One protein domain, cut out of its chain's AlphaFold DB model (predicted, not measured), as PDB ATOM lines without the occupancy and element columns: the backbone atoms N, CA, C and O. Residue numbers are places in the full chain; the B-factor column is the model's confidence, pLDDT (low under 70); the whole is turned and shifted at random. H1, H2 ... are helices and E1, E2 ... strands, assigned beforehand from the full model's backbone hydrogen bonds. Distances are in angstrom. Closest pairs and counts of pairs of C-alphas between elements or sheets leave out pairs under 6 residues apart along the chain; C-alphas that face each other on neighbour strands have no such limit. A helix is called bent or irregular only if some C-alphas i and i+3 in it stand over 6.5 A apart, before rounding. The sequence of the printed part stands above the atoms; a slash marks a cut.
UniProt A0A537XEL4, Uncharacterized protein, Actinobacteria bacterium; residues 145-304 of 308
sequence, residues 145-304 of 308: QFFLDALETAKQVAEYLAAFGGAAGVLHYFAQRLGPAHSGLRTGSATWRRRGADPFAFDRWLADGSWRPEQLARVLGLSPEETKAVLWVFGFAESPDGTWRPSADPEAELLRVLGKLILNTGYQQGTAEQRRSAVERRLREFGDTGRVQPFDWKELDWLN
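AT A GLANCE: This is residues 145 to 304 of the 308 residues of an uncharacterized protein of Actinobacteria bacterium (UniProt A0A537XEL4). Two long helical hairpins, H1 with H2 and H6 with H7, cross each other; they meet where H1 packs on H6 and H7, while H2 and H6 spread apart with the shorter H5 bridging them. Near H5, H4 packs on it crosswise, the little strand hairpin E1 and E2 lies by the first part of H6, and short H3 sits near H2 and H6; H8 lies near H6 at the edge of the domain, touching no helix, and its centre is the farthest of the elements from the mean of the C-alphas, at 19.8 A. The printed part has 160 residues, with eight named helices and two named strands in the order H1, H2, H3, H4, H5, E1, E2, H6, H7, H8; the one sheet, E1 - E2, is antiparallel, and the class is mostly helix. The whole is compact and rounded, with a radius of gyration of the C-alphas of 15.3 A and spans of 39 by 34 by 24 A.

HOW THE PARTS SIT: H1, residues 145 to 164, touches H2, residues 168 to 194, closest at the C-alphas of Ala 162 and Ala 168, 4.1 A apart. They form a helical hairpin, at a shallow tilt of 10 degrees, opposite ways. H2 has a kink of 40 degrees near residue 184 and is irregular, with C-alphas 187 and 190 7.1 A apart. H3, residues 199 to 207, is near H2 and close but not clearly touching H6, residues 250 to 267; the C-alphas of Phe 200 and Leu 263 are their closest, at 6.5 A. H4, residues 213 to 220, touches H5, residues 224 to 233, about perpendicular at 88 degrees, with the C-alphas of Glu 214 and Pro 224 closest at 5.2 A. H5 touches H2 with residues 177 to 185 of H2 alone, closest at the C-alphas of Ala 181 and Ala 229, 4.3 A apart; the tilt of 69.7 degrees is steep, only just short of perpendicular. H5 also touches H6, closest at the C-alphas of Val 233 and Leu 255, 5.7 A apart, with H6 using residues 252 to 259 alone. E1, residues 236 to 238, and E2, residues 244 to 246, form an antiparallel hairpin; N 237 and O 245 are within hydrogen-bond range at 3.0 A, and N 245 and O 237 at 3.1 A. The C-alphas of Phe 236 in E1 and Ala 252 in H6, the closest of the two elements, are 5.8 A apart. H6 and H7, residues 272 to 289, touch as a helical hairpin at a shallow tilt of 20 degrees, opposite ways, with the C-alphas of Thr 265 and Arg 275 closest at 7.0 A. H1 touches H7 at a steep tilt of 45 degrees, the same way, closest at the C-alphas of Val 157 and Glu 280, 6.2 A apart. H1 touches H6 with residues 146 to 150 alone, at a steep tilt of 46 degrees; the C-alphas of Ala 150 and Ile 262 are closest, at 6.5 A. H8, residues 297 to 303, is close but not clearly touching H6, with the C-alphas of Thr 265 and Leu 303 closest at 7.8 A; it is irregular, with C-alphas 299 and 302 7.1 A apart. Every O i to N i+4 pair is within hydrogen-bond range in H1, H3, H5, H6 and H7; the counts are 19 of 23 in H2, 2 of 4 in H4 and 0 of 3 in H8, where 3 of 4 O i to N i+3 pairs are within range.

IN THESE COORDINATES: H1 begins at C-alpha 145, (117.000, 146.290, 85.830), and is 29.0 A long. H2 is 39.2 A long and ends at C-alpha 194, (108.899, 140.082, 94.269). H6 measures 25.5 A and H7 26.2 A. H8 ends at C-alpha 303, (113.603, 147.159, 65.790).

THE WHOLE: The two C-alphas farthest apart are those of Gly 166 and Arg 195, at 43.5 A. The printed part has no cut and no long link; the link from H7 to H8 is short, the others tight. The mean pLDDT of the printed part is 78.6; 29 residues are under 70, among them residues 164 to 170, 264 to 270 and 292 to 304.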
ATOM      1  N   GLN A 145     115.585 145.990  86.040       85.50
ATOM      2  CA  GLN A 145     117.000 146.290  85.830       85.50
ATOM      3  C   GLN A 145     117.185 146.937  84.462       85.50
ATOM      4  O   GLN A 145     117.792 148.000  84.367       85.50
ATOM      5  N   PHE A 146     116.560 146.359  83.435       83.00
ATOM      6  CA  PHE A 146     116.520 146.954  82.106       83.00
ATOM      7  C   PHE A 146     115.977 148.392  82.134       83.00
ATOM      8  O   PHE A 146     116.562 149.288  81.528       83.00
ATOM      9  N   PHE A 147     114.879 148.627  82.860       85.06
ATOM     10  CA  PHE A 147     114.280 149.959  82.972       85.06
ATOM     11  C   PHE A 147     115.230 150.969  83.637       85.06
ATOM     12  O   PHE A 147     115.384 152.085  83.146       85.06
ATOM     13  N   LEU A 148     115.906 150.572  84.721       86.25
ATOM     14  CA  LEU A 148     116.885 151.406  85.425       86.25
ATOM     15  C   LEU A 148     118.102 151.737  84.548       86.25
ATOM     16  O   LEU A 148     118.482 152.904  84.457       86.25
ATOM     17  N   ASP A 149     118.665 150.745  83.854       83.12
ATOM     18  CA  ASP A 149     119.820 150.935  82.965       83.12
ATOM     19  C   ASP A 149     119.488 151.896  81.810       83.12
ATOM     20  O   ASP A 149     120.303 152.732  81.404       83.12
ATOM     21  N   ALA A 150     118.264 151.809  81.287       80.12
ATOM     22  CA  ALA A 150     117.799 152.691  80.228       80.12
ATOM     23  C   ALA A 150     117.572 154.133  80.717       80.12
ATOM     24  O   ALA A 150     117.894 155.078  79.994       80.12
ATOM     25  N   LEU A 151     117.086 154.321  81.950       83.38
ATOM     26  CA  LEU A 151     116.987 155.646  82.572       83.38
ATOM     27  C   LEU A 151     118.362 156.273  82.815       83.38
ATOM     28  O   LEU A 151     118.548 157.461  82.553       83.38
ATOM     29  N   GLU A 152     119.335 155.485  83.271       84.81
ATOM     30  CA  GLU A 152     120.712 155.958  83.440       84.81
ATOM     31  C   GLU A 152     121.336 156.334  82.087       84.81
ATOM     32  O   GLU A 152     121.976 157.378  81.961       84.81
ATOM     33  N   THR A 153     121.064 155.555  81.035       81.81
ATOM     34  CA  THR A 153     121.461 155.909  79.662       81.81
ATOM     35  C   THR A 153     120.834 157.238  79.226       81.81
ATOM     36  O   THR A 153     121.532 158.099  78.690       81.81
ATOM     37  N   ALA A 154     119.539 157.447  79.486       80.44
ATOM     38  CA  ALA A 154     118.860 158.703  79.165       80.44
ATOM     39  C   ALA A 154     119.470 159.899  79.910       80.44
ATOM     40  O   ALA A 154     119.680 160.956  79.315       80.44
ATOM     41  N   LYS A 155     119.820 159.719  81.188       84.38
ATOM     42  CA  LYS A 155     120.505 160.737  81.990       84.38
ATOM     43  C   LYS A 155     121.857 161.120  81.384       84.38
ATOM     44  O   LYS A 155     122.099 162.302  81.159       84.38
ATOM     45  N   GLN A 156     122.704 160.138  81.072       83.12
ATOM     46  CA  GLN A 156     124.034 160.378  80.498       83.12
ATOM     47  C   GLN A 156     123.957 161.129  79.167       83.12
ATOM     48  O   GLN A 156     124.752 162.031  78.902       83.12
ATOM     49  N   VAL A 157     122.980 160.782  78.325       79.88
ATOM     50  CA  VAL A 157     122.767 161.482  77.057       79.88
ATOM     51  C   VAL A 157     122.287 162.917  77.289       79.88
ATOM     52  O   VAL A 157     122.797 163.833  76.646       79.88
ATOM     53  N   ALA A 158     121.366 163.143  78.228       79.69
ATOM     54  CA  ALA A 158     120.905 164.489  78.565       79.69
ATOM     55  C   ALA A 158     122.045 165.375  79.104       79.69
ATOM     56  O   ALA A 158     122.175 166.524  78.687       79.69
ATOM     57  N   GLU A 159     122.907 164.838  79.975       82.69
ATOM     58  CA  GLU A 159     124.085 165.542  80.500       82.69
ATOM     59  C   GLU A 159     125.078 165.907  79.388       82.69
ATOM     60  O   GLU A 159     125.549 167.045  79.325       82.69
ATOM     61  N   TYR A 160     125.351 164.971  78.474       79.06
ATOM     62  CA  TYR A 160     126.212 165.212  77.317       79.06
ATOM     63  C   TYR A 160     125.664 166.336  76.424       79.06
ATOM     64  O   TYR A 160     126.384 167.273  76.076       79.06
ATOM     65  N   LEU A 161     124.374 166.289  76.089       76.06
ATOM     66  CA  LEU A 161     123.735 167.313  75.263       76.06
ATOM     67  C   LEU A 161     123.681 168.679  75.962       76.06
ATOM     68  O   LEU A 161     123.903 169.700  75.313       76.06
ATOM     69  N   ALA A 162     123.450 168.716  77.277       76.69
ATOM     70  CA  ALA A 162     123.456 169.959  78.046       76.69
ATOM     71  C   ALA A 162     124.839 170.632  78.064       76.69
ATOM     72  O   ALA A 162     124.922 171.859  78.008       76.69
ATOM     73  N   ALA A 163     125.918 169.844  78.115       75.12
ATOM     74  CA  ALA A 163     127.287 170.353  78.154       75.12
ATOM     75  C   ALA A 163     127.787 170.885  76.798       75.12
ATOM     76  O   ALA A 163     128.556 171.845  76.770       75.12
ATOM     77  N   PHE A 164     127.362 170.282  75.681       66.56
ATOM     78  CA  PHE A 164     127.949 170.548  74.357       66.56
ATOM     79  C   PHE A 164     126.969 171.097  73.301       66.56
ATOM     80  O   PHE A 164     127.415 171.523  72.239       66.56
ATOM     81  N   GLY A 165     125.655 171.097  73.558       59.94
ATOM     82  CA  GLY A 165     124.616 171.299  72.534       59.94
ATOM     83  C   GLY A 165     123.776 172.579  72.626       59.94
ATOM     84  O   GLY A 165     122.813 172.709  71.884       59.94
ATOM     85  N   GLY A 166     124.070 173.523  73.526       57.00
ATOM     86  CA  GLY A 166     123.351 174.812  73.612       57.00
ATOM     87  C   GLY A 166     121.949 174.772  74.253       57.00
ATOM     88  O   GLY A 166     121.493 175.795  74.759       57.00
ATOM     89  N   ALA A 167     121.305 173.605  74.356       59.09
ATOM     90  CA  ALA A 167     120.030 173.383  75.060       59.09
ATOM     91  C   ALA A 167     120.195 173.195  76.593       59.09
ATOM     92  O   ALA A 167     119.526 172.374  77.224       59.09
ATOM     93  N   ALA A 168     121.124 173.941  77.205       65.44
ATOM     94  CA  ALA A 168     121.675 173.636  78.527       65.44
ATOM     95  C   ALA A 168     120.653 173.691  79.677       65.44
ATOM     96  O   ALA A 168     120.714 172.862  80.574       65.44
ATOM     97  N   GLY A 169     119.699 174.628  79.669       66.19
ATOM     98  CA  GLY A 169     118.816 174.852  80.823       66.19
ATOM     99  C   GLY A 169     117.856 173.692  81.117       66.19
ATOM    100  O   GLY A 169     117.814 173.186  82.239       66.19
ATOM    101  N   VAL A 170     117.103 173.250  80.105       65.50
ATOM    102  CA  VAL A 170     116.036 172.246  80.273       65.50
ATOM    103  C   VAL A 170     116.618 170.843  80.449       65.50
ATOM    104  O   VAL A 170     116.206 170.112  81.349       65.50
ATOM    105  N   LEU A 171     117.634 170.480  79.660       72.19
ATOM    106  CA  LEU A 171     118.299 169.178  79.776       72.19
ATOM    107  C   LEU A 171     119.094 169.041  81.082       72.19
ATOM    108  O   LEU A 171     119.139 167.956  81.659       72.19
ATOM    109  N   HIS A 172     119.661 170.135  81.600       73.31
ATOM    110  CA  HIS A 172     120.311 170.121  82.909       73.31
ATOM    111  C   HIS A 172     119.302 169.929  84.044       73.31
ATOM    112  O   HIS A 172     119.513 169.087  84.916       73.31
ATOM    113  N   TYR A 173     118.178 170.650  84.016       71.75
ATOM    114  CA  TYR A 173     117.093 170.464  84.984       71.75
ATOM    115  C   TYR A 173     116.536 169.031  84.959       71.75
ATOM    116  O   TYR A 173     116.335 168.413  86.006       71.75
ATOM    117  N   PHE A 174     116.361 168.471  83.761       72.88
ATOM    118  CA  PHE A 174     115.953 167.086  83.553       72.88
ATOM    119  C   PHE A 174     116.952 166.085  84.163       72.88
ATOM    120  O   PHE A 174     116.563 165.222  84.956       72.88
ATOM    121  N   ALA A 175     118.249 166.234  83.874       75.88
ATOM    122  CA  ALA A 175     119.298 165.367  84.413       75.88
ATOM    123  C   ALA A 175     119.390 165.427  85.951       75.88
ATOM    124  O   ALA A 175     119.527 164.389  86.606       75.88
ATOM    125  N   GLN A 176     119.241 166.620  86.542       77.62
ATOM    126  CA  GLN A 176     119.246 166.802  87.997       77.62
ATOM    127  C   GLN A 176     118.130 166.015  88.698       77.62
ATOM    128  O   GLN A 176     118.324 165.526  89.813       77.62
ATOM    129  N   ARG A 177     116.965 165.868  88.057       74.44
ATOM    130  CA  ARG A 177     115.816 165.158  88.635       74.44
ATOM    131  C   ARG A 177     115.837 163.648  88.421       74.44
ATOM    132  O   ARG A 177     115.285 162.919  89.246       74.44
ATOM    133  N   LEU A 178     116.523 163.162  87.386       76.50
ATOM    134  CA  LEU A 178     116.667 161.723  87.149       76.50
ATOM    135  C   LEU A 178     117.455 161.009  88.256       76.50
ATOM    136  O   LEU A 178     117.140 159.867  88.574       76.50
ATOM    137  N   GLY A 179     118.429 161.668  88.893       74.75
ATOM    138  CA  GLY A 179     119.223 161.071  89.977       74.75
ATOM    139  C   GLY A 179     118.385 160.605  91.182       74.75
ATOM    140  O   GLY A 179     118.400 159.412  91.507       74.75
ATOM    141  N   PRO A 180     117.625 161.502  91.841       72.06
ATOM    142  CA  PRO A 180     116.718 161.130  92.928       72.06
ATOM    143  C   PRO A 180     115.691 160.065  92.525       72.06
ATOM    144  O   PRO A 180     115.430 159.134  93.288       72.06
ATOM    145  N   ALA A 181     115.149 160.159  91.310       74.12
ATOM    146  CA  ALA A 181     114.149 159.218  90.826       74.12
ATOM    147  C   ALA A 181     114.716 157.817  90.578       74.12
ATOM    148  O   ALA A 181     114.118 156.824  90.994       74.12
ATOM    149  N   HIS A 182     115.914 157.733  90.000       80.69
ATOM    150  CA  HIS A 182     116.652 156.485  89.865       80.69
ATOM    151  C   HIS A 182     116.909 155.839  91.235       80.69
ATOM    152  O   HIS A 182     116.739 154.630  91.395       80.69
ATOM    153  N   SER A 183     117.255 156.631  92.258       78.06
ATOM    154  CA  SER A 183     117.429 156.110  93.619       78.06
ATOM    155  C   SER A 183     116.136 155.514  94.183       78.06
ATOM    156  O   SER A 183     116.161 154.373  94.641       78.06
ATOM    157  N   GLY A 184     115.011 156.235  94.105       78.19
ATOM    158  CA  GLY A 184     113.715 155.747  94.596       78.19
ATOM    159  C   GLY A 184     113.248 154.471  93.883       78.19
ATOM    160  O   GLY A 184     112.829 153.507  94.529       78.19
ATOM    161  N   LEU A 185     113.409 154.410  92.556       85.81
ATOM    162  CA  LEU A 185     113.113 153.212  91.764       85.81
ATOM    163  C   LEU A 185     114.019 152.036  92.131       85.81
ATOM    164  O   LEU A 185     113.552 150.905  92.253       85.81
ATOM    165  N   ARG A 186     115.312 152.276  92.350       87.12
ATOM    166  CA  ARG A 186     116.250 151.229  92.764       87.12
ATOM    167  C   ARG A 186     115.907 150.679  94.152       87.12
ATOM    168  O   ARG A 186     115.973 149.468  94.344       87.12
ATOM    169  N   THR A 187     115.497 151.537  95.088       83.31
ATOM    170  CA  THR A 187     115.036 151.129  96.428       83.31
ATOM    171  C   THR A 187     113.795 150.233  96.347       83.31
ATOM    172  O   THR A 187     113.745 149.179  96.984       83.31
ATOM    173  N   GLY A 188     112.794 150.624  95.549       86.44
ATOM    174  CA  GLY A 188     111.501 149.935  95.492       86.44
ATOM    175  C   GLY A 188     111.446 148.712  94.572       86.44
ATOM    176  O   GLY A 188     110.784 147.721  94.894       86.44
ATOM    177  N   SER A 189     112.167 148.737  93.448       90.69
ATOM    178  CA  SER A 189     111.987 147.793  92.333       90.69
ATOM    179  C   SER A 189     112.157 146.326  92.716       90.69
ATOM    180  O   SER A 189     111.358 145.484  92.309       90.69
ATOM    181  N   ALA A 190     113.145 145.994  93.552       90.31
ATOM    182  CA  ALA A 190     113.348 144.623  94.016       90.31
ATOM    183  C   ALA A 190     112.143 144.102  94.821       90.31
ATOM    184  O   ALA A 190     111.766 142.933  94.709       90.31
ATOM    185  N   THR A 191     111.522 144.967  95.626       91.56
ATOM    186  CA  THR A 191     110.320 144.632  96.396       91.56
ATOM    187  C   THR A 191     109.109 144.504  95.485       91.56
ATOM    188  O   THR A 191     108.398 143.505  95.583       91.56
ATOM    189  N   TRP A 192     108.897 145.444  94.566       93.25
ATOM    190  CA  TRP A 192     107.759 145.397  93.644       93.25
ATOM    191  C   TRP A 192     107.838 144.194  92.699       93.25
ATOM    192  O   TRP A 192     106.845 143.485  92.552       93.25
ATOM    193  N   ARG A 193     109.034 143.857  92.193       91.81
ATOM    194  CA  ARG A 193     109.290 142.635  91.409       91.81
ATOM    195  C   ARG A 193     108.870 141.377  92.161       91.81
ATOM    196  O   ARG A 193     108.127 140.559  91.626       91.81
ATOM    197  N   ARG A 194     109.300 141.224  93.421       92.06
ATOM    198  CA  ARG A 194     108.899 140.082  94.269       92.06
ATOM    199  C   ARG A 194     107.394 140.032  94.523       92.06
ATOM    200  O   ARG A 194     106.866 138.965  94.818       92.06
ATOM    201  N   ARG A 195     106.713 141.171  94.410       93.19
ATOM    202  CA  ARG A 195     105.265 141.310  94.575       93.19
ATOM    203  C   ARG A 195     104.495 141.316  93.255       93.19
ATOM    204  O   ARG A 195     103.313 141.647  93.277       93.19
ATOM    205  N   GLY A 196     105.139 140.934  92.150       89.81
ATOM    206  CA  GLY A 196     104.504 140.725  90.849       89.81
ATOM    207  C   GLY A 196     104.429 141.956  89.948       89.81
ATOM    208  O   GLY A 196     103.765 141.889  88.920       89.81
ATOM    209  N   ALA A 197     105.065 143.071  90.316       90.81
ATOM    210  CA  ALA A 197     105.140 144.251  89.461       90.81
ATOM    211  C   ALA A 197     106.390 144.182  88.585       90.81
ATOM    212  O   ALA A 197     107.510 144.237  89.097       90.81
ATOM    213  N   ASP A 198     106.205 144.117  87.276       87.88
ATOM    214  CA  ASP A 198     107.187 144.602  86.311       87.88
ATOM    215  C   ASP A 198     106.950 146.107  86.024       87.88
ATOM    216  O   ASP A 198     105.923 146.663  86.436       87.88
ATOM    217  N   PRO A 199     107.889 146.805  85.363       87.94
ATOM    218  CA  PRO A 199     107.735 148.211  84.999       87.94
ATOM    219  C   PRO A 199     106.465 148.533  84.196       87.94
ATOM    220  O   PRO A 199     105.871 149.588  84.406       87.94
ATOM    221  N   PHE A 200     106.014 147.638  83.311       83.44
ATOM    222  CA  PHE A 200     104.821 147.856  82.488       83.44
ATOM    223  C   PHE A 200     103.541 147.773  83.329       83.44
ATOM    224  O   PHE A 200     102.664 148.633  83.249       83.44
ATOM    225  N   ALA A 201     103.447 146.759  84.184       85.44
ATOM    226  CA  ALA A 201     102.394 146.596  85.175       85.44
ATOM    227  C   ALA A 201     102.296 147.787  86.140       85.44
ATOM    228  O   ALA A 201     101.199 148.184  86.542       85.44
ATOM    229  N   PHE A 202     103.449 148.327  86.531       90.88
ATOM    230  CA  PHE A 202     103.549 149.473  87.423       90.88
ATOM    231  C   PHE A 202     103.092 150.765  86.733       90.88
ATOM    232  O   PHE A 202     102.232 151.455  87.279       90.88
ATOM    233  N   ASP A 203     103.594 151.041  85.523       88.12
ATOM    234  CA  ASP A 203     103.186 152.186  84.694       88.12
ATOM    235  C   ASP A 203     101.677 152.182  84.444       88.12
ATOM    236  O   ASP A 203     100.996 153.169  84.710       88.12
ATOM    237  N   ARG A 204     101.127 151.037  84.021       83.62
ATOM    238  CA  ARG A 204      99.692 150.904  83.747       83.62
ATOM    239  C   ARG A 204      98.841 151.217  84.975       83.62
ATOM    240  O   ARG A 204      97.863 151.941  84.854       83.62
ATOM    241  N   TRP A 205      99.210 150.692  86.144       88.81
ATOM    242  CA  TRP A 205      98.479 150.985  87.377       88.81
ATOM    243  C   TRP A 205      98.573 152.465  87.762       88.81
ATOM    244  O   TRP A 205      97.560 153.051  88.138       88.81
ATOM    245  N   LEU A 206      99.754 153.082  87.645       90.12
ATOM    246  CA  LEU A 206      99.905 154.512  87.904       90.12
ATOM    247  C   LEU A 206      99.054 155.350  86.947       90.12
ATOM    248  O   LEU A 206      98.394 156.287  87.398       90.12
ATOM    249  N   ALA A 207      99.067 155.024  85.652       84.31
ATOM    250  CA  ALA A 207      98.402 155.773  84.587       84.31
ATOM    251  C   ALA A 207      96.889 155.913  84.788       84.31
ATOM    252  O   ALA A 207      96.312 156.900  84.334       84.31
ATOM    253  N   ASP A 208      96.272 154.966  85.493       75.69
ATOM    254  CA  ASP A 208      94.847 155.004  85.787       75.69
ATOM    255  C   ASP A 208      94.509 156.098  86.818       75.69
ATOM    256  O   ASP A 208      93.386 156.574  86.854       75.69
ATOM    257  N   GLY A 209      95.446 156.535  87.668       78.88
ATOM    258  CA  GLY A 209      95.130 157.306  88.873       78.88
ATOM    259  C   GLY A 209      95.491 158.793  88.899       78.88
ATOM    260  O   GLY A 209      96.239 159.336  88.091       78.88
ATOM    261  N   SER A 210      94.969 159.437  89.943       87.00
ATOM    262  CA  SER A 210      95.439 160.717  90.467       87.00
ATOM    263  C   SER A 210      95.909 160.471  91.896       87.00
ATOM    264  O   SER A 210      95.161 159.917  92.706       87.00
ATOM    265  N   TRP A 211      97.156 160.827  92.191       91.19
ATOM    266  CA  TRP A 211      97.867 160.305  93.357       91.19
ATOM    267  C   TRP A 211      98.271 161.403  94.326       91.19
ATOM    268  O   TRP A 211      98.813 162.425  93.927       91.19
ATOM    269  N   ARG A 212      98.085 161.177  95.625       91.81
ATOM    270  CA  ARG A 212      98.757 161.983  96.652       91.81
ATOM    271  C   ARG A 212     100.053 161.273  97.045       91.81
ATOM    272  O   ARG A 212      99.961 160.120  97.484       91.81
ATOM    273  N   PRO A 213     101.234 161.900  96.909       92.19
ATOM    274  CA  PRO A 213     102.506 161.245  97.199       92.19
ATOM    275  C   PRO A 213     102.576 160.629  98.595       92.19
ATOM    276  O   PRO A 213     103.108 159.540  98.751       92.19
ATOM    277  N   GLU A 214     101.973 161.254  99.604       92.50
ATOM    278  CA  GLU A 214     101.973 160.762 100.985       92.50
ATOM    279  C   GLU A 214     101.153 159.473 101.134       92.50
ATOM    280  O   GLU A 214     101.503 158.580 101.904       92.50
ATOM    281  N   GLN A 215     100.050 159.355 100.393       91.44
ATOM    282  CA  GLN A 215      99.236 158.140 100.389       91.44
ATOM    283  C   GLN A 215      99.962 157.017  99.651       91.44
ATOM    284  O   GLN A 215     100.033 155.897 100.157       91.44
ATOM    285  N   LEU A 216     100.538 157.350  98.496       93.12
ATOM    286  CA  LEU A 216     101.229 156.414  97.623       93.12
ATOM    287  C   LEU A 216     102.528 155.883  98.260       93.12
ATOM    288  O   LEU A 216     102.790 154.685  98.211       93.12
ATOM    289  N   ALA A 217     103.274 156.740  98.960       93.56
ATOM    290  CA  ALA A 217     104.478 156.394  99.715       93.56
ATOM    291  C   ALA A 217     104.244 155.236 100.693       93.56
ATOM    292  O   ALA A 217     105.024 154.283 100.740       93.56
ATOM    293  N   ARG A 218     103.114 155.266 101.416       94.44
ATOM    294  CA  ARG A 218     102.756 154.224 102.390       94.44
ATOM    295  C   ARG A 218     102.572 152.858 101.742       94.44
ATOM    296  O   ARG A 218     103.052 151.874 102.289       94.44
ATOM    297  N   VAL A 219     101.896 152.794 100.594       95.06
ATOM    298  CA  VAL A 219     101.627 151.517  99.912       95.06
ATOM    299  C   VAL A 219     102.807 151.041  99.067       95.06
ATOM    300  O   VAL A 219     102.960 149.841  98.856       95.06
ATOM    301  N   LEU A 220     103.665 151.951  98.600       94.00
ATOM    302  CA  LEU A 220     104.879 151.604  97.858       94.00
ATOM    303  C   LEU A 220     106.058 151.236  98.764       94.00
ATOM    304  O   LEU A 220     106.994 150.595  98.284       94.00
ATOM    305  N   GLY A 221     106.002 151.603 100.047       92.94
ATOM    306  CA  GLY A 221     107.095 151.408 100.997       92.94
ATOM    307  C   GLY A 221     108.262 152.367 100.749       92.94
ATOM    308  O   GLY A 221     109.414 151.965 100.882       92.94
ATOM    309  N   LEU A 222     107.956 153.604 100.354       92.31
ATOM    310  CA  LEU A 222     108.917 154.664 100.046       92.31
ATOM    311  C   LEU A 222     108.679 155.889 100.937       92.31
ATOM    312  O   LEU A 222     107.632 156.013 101.573       92.31
ATOM    313  N   SER A 223     109.622 156.829 100.947       91.25
ATOM    314  CA  SER A 223     109.368 158.191 101.435       91.25
ATOM    315  C   SER A 223     108.480 158.991 100.459       91.25
ATOM    316  O   SER A 223     108.408 158.658  99.267       91.25
ATOM    317  N   PRO A 224     107.790 160.057 100.912       91.62
ATOM    318  CA  PRO A 224     107.065 160.968 100.022       91.62
ATOM    319  C   PRO A 224     107.950 161.564  98.920       91.62
ATOM    320  O   PRO A 224     107.517 161.670  97.774       91.62
ATOM    321  N   GLU A 225     109.199 161.904  99.232       88.31
ATOM    322  CA  GLU A 225     110.175 162.463  98.298       88.31
ATOM    323  C   GLU A 225     110.569 161.455  97.214       88.31
ATOM    324  O   GLU A 225     110.517 161.777  96.026       88.31
ATOM    325  N   GLU A 226     110.895 160.215  97.597       89.12
ATOM    326  CA  GLU A 226     111.152 159.133  96.638       89.12
ATOM    327  C   GLU A 226     109.920 158.863  95.772       89.12
ATOM    328  O   GLU A 226     110.039 158.647  94.570       89.12
ATOM    329  N   THR A 227     108.726 158.934  96.360       91.69
ATOM    330  CA  THR A 227     107.462 158.714  95.651       91.69
ATOM    331  C   THR A 227     107.190 159.795  94.608       91.69
ATOM    332  O   THR A 227     106.804 159.470  93.487       91.69
ATOM    333  N   LYS A 228     107.438 161.072  94.928       90.44
ATOM    334  CA  LYS A 228     107.373 162.176  93.953       90.44
ATOM    335  C   LYS A 228     108.354 161.955  92.806       90.44
ATOM    336  O   LYS A 228     108.005 162.171  91.652       90.44
ATOM    337  N   ALA A 229     109.562 161.488  93.114       86.88
ATOM    338  CA  ALA A 229     110.576 161.221  92.103       86.88
ATOM    339  C   ALA A 229     110.176 160.052  91.177       86.88
ATOM    340  O   ALA A 229     110.322 160.156  89.960       86.88
ATOM    341  N   VAL A 230     109.599 158.979  91.734       89.19
ATOM    342  CA  VAL A 230     109.024 157.863  90.964       89.19
ATOM    343  C   VAL A 230     107.891 158.352  90.061       89.19
ATOM    344  O   VAL A 230     107.931 158.105  88.861       89.19
ATOM    345  N   LEU A 231     106.914 159.082  90.612       90.38
ATOM    346  CA  LEU A 231     105.799 159.651  89.848       90.38
ATOM    347  C   LEU A 231     106.302 160.517  88.686       90.38
ATOM    348  O   LEU A 231     105.835 160.367  87.558       90.38
ATOM    349  N   TRP A 232     107.296 161.365  88.941       87.31
ATOM    350  CA  TRP A 232     107.906 162.201  87.914       87.31
ATOM    351  C   TRP A 232     108.514 161.375  86.774       87.31
ATOM    352  O   TRP A 232     108.228 161.667  85.618       87.31
ATOM    353  N   VAL A 233     109.264 160.299  87.059       85.69
ATOM    354  CA  VAL A 233     109.829 159.420  86.008       85.69
ATOM    355  C   VAL A 233     108.765 158.750  85.144       85.69
ATOM    356  O   VAL A 233     108.995 158.540  83.956       85.69
ATOM    357  N   PHE A 234     107.589 158.466  85.699       86.81
ATOM    358  CA  PHE A 234     106.450 157.970  84.920       86.81
ATOM    359  C   PHE A 234     105.650 159.093  84.228       86.81
ATOM    360  O   PHE A 234     104.579 158.852  83.673       86.81
ATOM    361  N   GLY A 235     106.167 160.326  84.226       87.56
ATOM    362  CA  GLY A 235     105.580 161.466  83.529       87.56
ATOM    363  C   GLY A 235     104.373 162.081  84.231       87.56
ATOM    364  O   GLY A 235     103.455 162.584  83.579       87.56
ATOM    365  N   PHE A 236     104.346 162.019  85.561       90.69
ATOM    366  CA  PHE A 236     103.356 162.720  86.369       90.69
ATOM    367  C   PHE A 236     103.914 164.060  86.833       90.69
ATOM    368  O   PHE A 236     105.101 164.186  87.138       90.69
ATOM    369  N   ALA A 237     103.026 165.038  86.975       89.88
ATOM    370  CA  ALA A 237     103.341 166.302  87.619       89.88
ATOM    371  C   ALA A 237     102.282 166.675  88.653       89.88
ATOM    372  O   ALA A 237     101.151 166.178  88.639       89.88
ATOM    373  N   GLU A 238     102.681 167.554  89.565       91.44
ATOM    374  CA  GLU A 238     101.816 168.085  90.607       91.44
ATOM    375  C   GLU A 238     100.783 169.051  90.014       91.44
ATOM    376  O   GLU A 238     101.109 170.027  89.343       91.44
ATOM    377  N   SER A 239      99.515 168.762  90.274       89.12
ATOM    378  CA  SER A 239      98.374 169.626  89.998       89.12
ATOM    379  C   SER A 239      98.163 170.618  91.155       89.12
ATOM    380  O   SER A 239      98.578 170.340  92.283       89.12
ATOM    381  N   PRO A 240      97.456 171.746  90.941       87.50
ATOM    382  CA  PRO A 240      97.243 172.769  91.977       87.50
ATOM    383  C   PRO A 240      96.551 172.281  93.260       87.50
ATOM    384  O   PRO A 240      96.645 172.929  94.299       87.50
ATOM    385  N   ASP A 241      95.840 171.155  93.203       88.75
ATOM    386  CA  ASP A 241      95.167 170.528  94.346       88.75
ATOM    387  C   ASP A 241      96.078 169.587  95.166       88.75
ATOM    388  O   ASP A 241      95.604 168.890  96.074       88.75
ATOM    389  N   GLY A 242      97.375 169.551  94.842       88.00
ATOM    390  CA  GLY A 242      98.389 168.703  95.472       88.00
ATOM    391  C   GLY A 242      98.344 167.239  95.023       88.00
ATOM    392  O   GLY A 242      99.004 166.390  95.624       88.00
ATOM    393  N   THR A 243      97.548 166.909  94.003       91.06
ATOM    394  CA  THR A 243      97.545 165.570  93.403       91.06
ATOM    395  C   THR A 243      98.504 165.494  92.227       91.06
ATOM    396  O   THR A 243      98.711 166.462  91.509       91.06
ATOM    397  N   TRP A 244      99.081 164.326  91.998       92.19
ATOM    398  CA  TRP A 244      99.946 164.038  90.870       92.19
ATOM    399  C   TRP A 244      99.146 163.308  89.805       92.19
ATOM    400  O   TRP A 244      98.456 162.327  90.099       92.19
ATOM    401  N   ARG A 245      99.207 163.810  88.575       88.75
ATOM    402  CA  ARG A 245      98.442 163.302  87.428       88.75
ATOM    403  C   ARG A 245      99.352 163.262  86.201       88.75
ATOM    404  O   ARG A 245     100.330 164.014  86.178       88.75
ATOM    405  N   PRO A 246      99.047 162.438  85.183       84.88
ATOM    406  CA  PRO A 246      99.712 162.558  83.894       84.88
ATOM    407  C   PRO A 246      99.550 163.996  83.394       84.88
ATOM    408  O   PRO A 246      98.427 164.495  83.306       84.88
ATOM    409  N   SER A 247     100.666 164.666  83.129       78.31
ATOM    410  CA  SER A 247     100.683 166.081  82.759       78.31
ATOM    411  C   SER A 247     101.083 166.258  81.299       78.31
ATOM    412  O   SER A 247     101.724 165.389  80.710       78.31
ATOM    413  N   ALA A 248     100.673 167.388  80.726       66.94
ATOM    414  CA  ALA A 248     101.097 167.854  79.408       66.94
ATOM    415  C   ALA A 248     102.186 168.937  79.512       66.94
ATOM    416  O   ALA A 248     102.436 169.648  78.540       66.94
ATOM    417  N   ASP A 249     102.799 169.122  80.690       77.88
ATOM    418  CA  ASP A 249     104.034 169.900  80.736       77.88
ATOM    419  C   ASP A 249     105.125 169.175  79.925       77.88
ATOM    420  O   ASP A 249     105.187 167.939  79.958       77.88
ATOM    421  N   PRO A 250     105.950 169.914  79.160       72.38
ATOM    422  CA  PRO A 250     106.885 169.311  78.214       72.38
ATOM    423  C   PRO A 250     107.841 168.294  78.852       72.38
ATOM    424  O   PRO A 250     108.197 167.300  78.223       72.38
ATOM    425  N   GLU A 251     108.257 168.514  80.100       75.50
ATOM    426  CA  GLU A 251     109.191 167.649  80.815       75.50
ATOM    427  C   GLU A 251     108.556 166.323  81.253       75.50
ATOM    428  O   GLU A 251     109.137 165.256  81.031       75.50
ATOM    429  N   ALA A 252     107.369 166.367  81.861       77.06
ATOM    430  CA  ALA A 252     106.620 165.171  82.230       77.06
ATOM    431  C   ALA A 252     106.196 164.383  80.984       77.06
ATOM    432  O   ALA A 252     106.268 163.152  80.973       77.06
ATOM    433  N   GLU A 253     105.825 165.075  79.904       77.44
ATOM    434  CA  GLU A 253     105.517 164.442  78.625       77.44
ATOM    435  C   GLU A 253     106.750 163.742  78.033       77.44
ATOM    436  O   GLU A 253     106.643 162.600  77.576       77.44
ATOM    437  N   LEU A 254     107.934 164.360  78.117       76.88
ATOM    438  CA  LEU A 254     109.179 163.753  77.647       76.88
ATOM    439  C   LEU A 254     109.492 162.479  78.428       76.88
ATOM    440  O   LEU A 254     109.806 161.458  77.822       76.88
ATOM    441  N   LEU A 255     109.376 162.507  79.758       78.69
ATOM    442  CA  LEU A 255     109.586 161.322  80.597       78.69
ATOM    443  C   LEU A 255     108.585 160.226  80.299       78.69
ATOM    444  O   LEU A 255     108.962 159.064  80.220       78.69
ATOM    445  N   ARG A 256     107.323 160.585  80.074       79.75
ATOM    446  CA  ARG A 256     106.297 159.622  79.689       79.75
ATOM    447  C   ARG A 256     106.622 158.971  78.349       79.75
ATOM    448  O   ARG A 256     106.471 157.760  78.207       79.75
ATOM    449  N   VAL A 257     107.066 159.749  77.362       76.62
ATOM    450  CA  VAL A 257     107.455 159.233  76.042       76.62
ATOM    451  C   VAL A 257     108.728 158.398  76.124       76.62
ATOM    452  O   VAL A 257     108.766 157.320  75.538       76.62
ATOM    453  N   LEU A 258     109.734 158.827  76.886       76.75
ATOM    454  CA  LEU A 258     110.952 158.054  77.126       76.75
ATOM    455  C   LEU A 258     110.660 156.768  77.898       76.75
ATOM    456  O   LEU A 258     111.113 155.710  77.487       76.75
ATOM    457  N   GLY A 259     109.855 156.819  78.956       78.06
ATOM    458  CA  GLY A 259     109.413 155.652  79.712       78.06
ATOM    459  C   GLY A 259     108.681 154.658  78.816       78.06
ATOM    460  O   GLY A 259     109.021 153.479  78.807       78.06
ATOM    461  N   LYS A 260     107.759 155.129  77.965       77.06
ATOM    462  CA  LYS A 260     107.104 154.286  76.953       77.06
ATOM    463  C   LYS A 260     108.089 153.739  75.925       77.06
ATOM    464  O   LYS A 260     108.011 152.559  75.610       77.06
ATOM    465  N   LEU A 261     109.021 154.543  75.414       73.94
ATOM    466  CA  LEU A 261     110.075 154.069  74.514       73.94
ATOM    467  C   LEU A 261     110.876 152.949  75.184       73.94
ATOM    468  O   LEU A 261     111.079 151.911  74.570       73.94
ATOM    469  N   ILE A 262     111.286 153.120  76.440       75.19
ATOM    470  CA  ILE A 262     112.022 152.111  77.209       75.19
ATOM    471  C   ILE A 262     111.175 150.846  77.357       75.19
ATOM    472  O   ILE A 262     111.618 149.768  76.976       75.19
ATOM    473  N   LEU A 263     109.934 150.965  77.837       73.75
ATOM    474  CA  LEU A 263     109.043 149.817  78.011       73.75
ATOM    475  C   LEU A 263     108.841 149.061  76.689       73.75
ATOM    476  O   LEU A 263     108.957 147.842  76.665       73.75
ATOM    477  N   ASN A 264     108.622 149.771  75.581       68.44
ATOM    478  CA  ASN A 264     108.335 149.175  74.272       68.44
ATOM    479  C   ASN A 264     109.577 148.662  73.529       68.44
ATOM    480  O   ASN A 264     109.505 147.632  72.870       68.44
ATOM    481  N   THR A 265     110.738 149.299  73.689       65.00
ATOM    482  CA  THR A 265     112.022 148.740  73.222       65.00
ATOM    483  C   THR A 265     112.458 147.526  74.038       65.00
ATOM    484  O   THR A 265     113.335 146.791  73.606       65.00
ATOM    485  N   GLY A 266     111.861 147.290  75.208       59.88
ATOM    486  CA  GLY A 266     111.965 146.014  75.907       59.88
ATOM    487  C   GLY A 266     111.164 144.893  75.235       59.88
ATOM    488  O   GLY A 266     111.600 143.746  75.259       59.88
ATOM    489  N   TYR A 267     110.022 145.221  74.614       55.91
ATOM    490  CA  TYR A 267     109.197 144.259  73.868       55.91
ATOM    491  C   TYR A 267     109.824 143.851  72.528       55.91
ATOM    492  O   TYR A 267     109.585 142.742  72.056       55.91
ATOM    493  N   GLN A 268     110.602 144.739  71.908       57.97
ATOM    494  CA  GLN A 268     111.273 144.490  70.633       57.97
ATOM    495  C   GLN A 268     112.746 144.170  70.879       57.97
ATOM    496  O   GLN A 268     113.461 144.939  71.515       57.97
ATOM    497  N   GLN A 269     113.216 143.018  70.405       51.53
ATOM    498  CA  GLN A 269     114.612 142.630  70.585       51.53
ATOM    499  C   GLN A 269     115.528 143.646  69.885       51.53
ATOM    500  O   GLN A 269     115.461 143.828  68.678       51.53
ATOM    501  N   GLY A 270     116.390 144.318  70.646       61.25
ATOM    502  CA  GLY A 270     117.370 145.261  70.114       61.25
ATOM    503  C   GLY A 270     118.653 145.247  70.934       61.25
ATOM    504  O   GLY A 270     118.655 144.898  72.122       61.25
ATOM    505  N   THR A 271     119.770 145.622  70.318       70.06
ATOM    506  CA  THR A 271     121.059 145.745  71.008       70.06
ATOM    507  C   THR A 271     121.057 146.957  71.949       70.06
ATOM    508  O   THR A 271     120.250 147.881  71.824       70.06
ATOM    509  N   ALA A 272     121.978 146.983  72.918       67.94
ATOM    510  CA  ALA A 272     122.138 148.137  73.808       67.94
ATOM    511  C   ALA A 272     122.444 149.439  73.039       67.94
ATOM    512  O   ALA A 272     121.990 150.513  73.431       67.94
ATOM    513  N   GLU A 273     123.158 149.332  71.917       72.31
ATOM    514  CA  GLU A 273     123.493 150.452  71.038       72.31
ATOM    515  C   GLU A 273     122.256 151.020  70.331       72.31
ATOM    516  O   GLU A 273     122.033 152.228  70.366       72.31
ATOM    517  N   GLN A 274     121.391 150.160  69.783       73.50
ATOM    518  CA  GLN A 274     120.139 150.588  69.146       73.50
ATOM    519  C   GLN A 274     119.225 151.333  70.126       73.50
ATOM    520  O   GLN A 274     118.659 152.375  69.785       73.50
ATOM    521  N   ARG A 275     119.125 150.843  71.368       70.75
ATOM    522  CA  ARG A 275     118.358 151.510  72.431       70.75
ATOM    523  C   ARG A 275     118.921 152.889  72.763       70.75
ATOM    524  O   ARG A 275     118.162 153.855  72.835       70.75
ATOM    525  N   ARG A 276     120.243 152.999  72.922       73.56
ATOM    526  CA  ARG A 276     120.918 154.277  73.193       73.56
ATOM    527  C   ARG A 276     120.674 155.288  72.074       73.56
ATOM    528  O   ARG A 276     120.282 156.412  72.366       73.56
ATOM    529  N   SER A 277     120.826 154.874  70.817       78.19
ATOM    530  CA  SER A 277     120.581 155.727  69.648       78.19
ATOM    531  C   SER A 277     119.132 156.218  69.576       78.19
ATOM    532  O   SER A 277     118.884 157.382  69.259       78.19
ATOM    533  N   ALA A 278     118.158 155.366  69.920       76.19
ATOM    534  CA  ALA A 278     116.751 155.759  69.964       76.19
ATOM    535  C   ALA A 278     116.473 156.815  71.048       76.19
ATOM    536  O   ALA A 278     115.788 157.803  70.769       76.19
ATOM    537  N   VAL A 279     117.027 156.634  72.252       77.69
ATOM    538  CA  VAL A 279     116.925 157.602  73.358       77.69
ATOM    539  C   VAL A 279     117.613 158.920  72.999       77.69
ATOM    540  O   VAL A 279     117.049 159.991  73.219       77.69
ATOM    541  N   GLU A 280     118.799 158.859  72.394       79.62
ATOM    542  CA  GLU A 280     119.559 160.046  72.007       79.62
ATOM    543  C   GLU A 280     118.839 160.901  70.977       79.62
ATOM    544  O   GLU A 280     118.726 162.114  71.160       79.62
ATOM    545  N   ARG A 281     118.296 160.275  69.934       79.88
ATOM    546  CA  ARG A 281     117.490 160.970  68.931       79.88
ATOM    547  C   ARG A 281     116.329 161.735  69.574       79.88
ATOM    548  O   ARG A 281     116.159 162.915  69.288       79.88
ATOM    549  N   ARG A 282     115.586 161.109  70.498       77.56
ATOM    550  CA  ARG A 282     114.448 161.754  71.181       77.56
ATOM    551  C   ARG A 282     114.863 162.919  72.074       77.56
ATOM    552  O   ARG A 282     114.189 163.945  72.085       77.56
ATOM    553  N   LEU A 283     115.969 162.787  72.802       77.50
ATOM    554  CA  LEU A 283     116.484 163.871  73.641       77.50
ATOM    555  C   LEU A 283     116.982 165.061  72.809       77.50
ATOM    556  O   LEU A 283     116.752 166.204  73.204       77.50
ATOM    557  N   ARG A 284     117.615 164.812  71.654       78.00
ATOM    558  CA  ARG A 284     118.015 165.868  70.707       78.00
ATOM    559  C   ARG A 284     116.799 166.592  70.133       78.00
ATOM    560  O   ARG A 284     116.726 167.808  70.238       78.00
ATOM    561  N   GLU A 285     115.811 165.850  69.629       77.88
ATOM    562  CA  GLU A 285     114.558 166.418  69.108       77.88
ATOM    563  C   GLU A 285     113.861 167.325  70.134       77.88
ATOM    564  O   GLU A 285     113.424 168.431  69.802       77.88
ATOM    565  N   PHE A 286     113.785 166.884  71.393       75.50
ATOM    566  CA  PHE A 286     113.216 167.688  72.470       75.50
ATOM    567  C   PHE A 286     114.059 168.931  72.777       75.50
ATOM    568  O   PHE A 286     113.505 170.019  72.912       75.50
ATOM    569  N   GLY A 287     115.386 168.791  72.855       73.44
ATOM    570  CA  GLY A 287     116.298 169.915  73.078       73.44
ATOM    571  C   GLY A 287     116.207 170.989  71.990       73.44
ATOM    572  O   GLY A 287     116.232 172.176  72.308       73.44
ATOM    573  N   ASP A 288     116.037 170.577  70.733       75.62
ATOM    574  CA  ASP A 288     115.978 171.477  69.578       75.62
ATOM    575  C   ASP A 288     114.620 172.184  69.445       75.62
ATOM    576  O   ASP A 288     114.550 173.340  69.026       75.62
ATOM    577  N   THR A 289     113.522 171.498  69.779       75.44
ATOM    578  CA  THR A 289     112.159 171.994  69.507       75.44
ATOM    579  C   THR A 289     111.402 172.470  70.744       75.44
ATOM    580  O   THR A 289     110.383 173.154  70.608       75.44
ATOM    581  N   GLY A 290     111.845 172.083  71.945       70.69
ATOM    582  CA  GLY A 290     111.092 172.240  73.192       70.69
ATOM    583  C   GLY A 290     109.766 171.471  73.207       70.69
ATOM    584  O   GLY A 290     108.901 171.758  74.034       70.69
ATOM    585  N   ARG A 291     109.559 170.547  72.261       70.38
ATOM    586  CA  ARG A 291     108.320 169.784  72.087       70.38
ATOM    587  C   ARG A 291     108.616 168.296  72.060       70.38
ATOM    588  O   ARG A 291     109.618 167.851  71.510       70.38
ATOM    589  N   VAL A 292     107.695 167.525  72.621       66.50
ATOM    590  CA  VAL A 292     107.731 166.069  72.554       66.50
ATOM    591  C   VAL A 292     106.894 165.645  71.355       66.50
ATOM    592  O   VAL A 292     105.707 165.956  71.281       66.50
ATOM    593  N   GLN A 293     107.508 164.983  70.377       67.06
ATOM    594  CA  GLN A 293     106.745 164.436  69.259       67.06
ATOM    595  C   GLN A 293     105.965 163.198  69.716       67.06
ATOM    596  O   GLN A 293     106.494 162.401  70.503       67.06
ATOM    597  N   PRO A 294     104.728 163.002  69.224       63.38
ATOM    598  CA  PRO A 294     103.990 161.780  69.471       63.38
ATOM    599  C   PRO A 294     104.817 160.570  69.056       63.38
ATOM    600  O   PRO A 294     105.509 160.574  68.040       63.38
ATOM    601  N   PHE A 295     104.719 159.515  69.850       59.31
ATOM    602  CA  PHE A 295     105.351 158.251  69.531       59.31
ATOM    603  C   PHE A 295     104.630 157.605  68.340       59.31
ATOM    604  O   PHE A 295     103.519 157.096  68.505       59.31
ATOM    605  N   ASP A 296     105.228 157.646  67.147       62.50
ATOM    606  CA  ASP A 296     104.726 156.882  66.006       62.50
ATOM    607  C   ASP A 296     105.227 155.440  66.113       62.50
ATOM    608  O   ASP A 296     106.417 155.151  66.017       62.50
ATOM    609  N   TRP A 297     104.298 154.517  66.327       54.72
ATOM    610  CA  TRP A 297     104.583 153.095  66.487       54.72
ATOM    611  C   TRP A 297     105.245 152.475  65.253       54.72
ATOM    612  O   TRP A 297     106.001 151.519  65.400       54.72
ATOM    613  N   LYS A 298     105.037 153.052  64.062       54.88
ATOM    614  CA  LYS A 298     105.717 152.625  62.829       54.88
ATOM    615  C   LYS A 298     107.206 152.975  62.834       54.88
ATOM    616  O   LYS A 298     108.004 152.313  62.178       54.88
ATOM    617  N   GLU A 299     107.619 153.981  63.608       50.09
ATOM    618  CA  GLU A 299     109.027 154.374  63.739       50.09
ATOM    619  C   GLU A 299     109.860 153.383  64.549       50.09
ATOM    620  O   GLU A 299     111.060 153.604  64.666       50.09
ATOM    621  N   LEU A 300     109.274 152.329  65.125       49.12
ATOM    622  CA  LEU A 300     110.018 151.233  65.746       49.12
ATOM    623  C   LEU A 300     109.933 149.920  64.957       49.12
ATOM    624  O   LEU A 300     110.483 148.913  65.396       49.12
ATOM    625  N   ASP A 301     109.312 149.911  63.775       53.38
ATOM    626  CA  ASP A 301     109.255 148.707  62.937       53.38
ATOM    627  C   ASP A 301     110.662 148.216  62.536       53.38
ATOM    628  O   ASP A 301     110.858 147.025  62.327       53.38
ATOM    629  N   TRP A 302     111.678 149.089  62.522       48.75
ATOM    630  CA  TRP A 302     113.081 148.708  62.286       48.75
ATOM    631  C   TRP A 302     113.768 148.018  63.479       48.75
ATOM    632  O   TRP A 302     114.860 147.483  63.307       48.75
ATOM    633  N   LEU A 303     113.167 148.011  64.675       45.88
ATOM    634  CA  LEU A 303     113.603 147.159  65.790       45.88
ATOM    635  C   LEU A 303     113.030 145.737  65.682       45.88
ATOM    636  O   LEU A 303     113.479 144.851  66.401       45.88
ATOM    637  N   ASN A 304     112.086 145.486  64.766       46.62
ATOM    638  CA  ASN A 304     111.625 144.138  64.425       46.62
ATOM    639  C   ASN A 304     112.602 143.427  63.472       46.62
ATOM    640  O   ASN A 304     112.157 142.785  62.524       46.62
TER     641      ASN A 304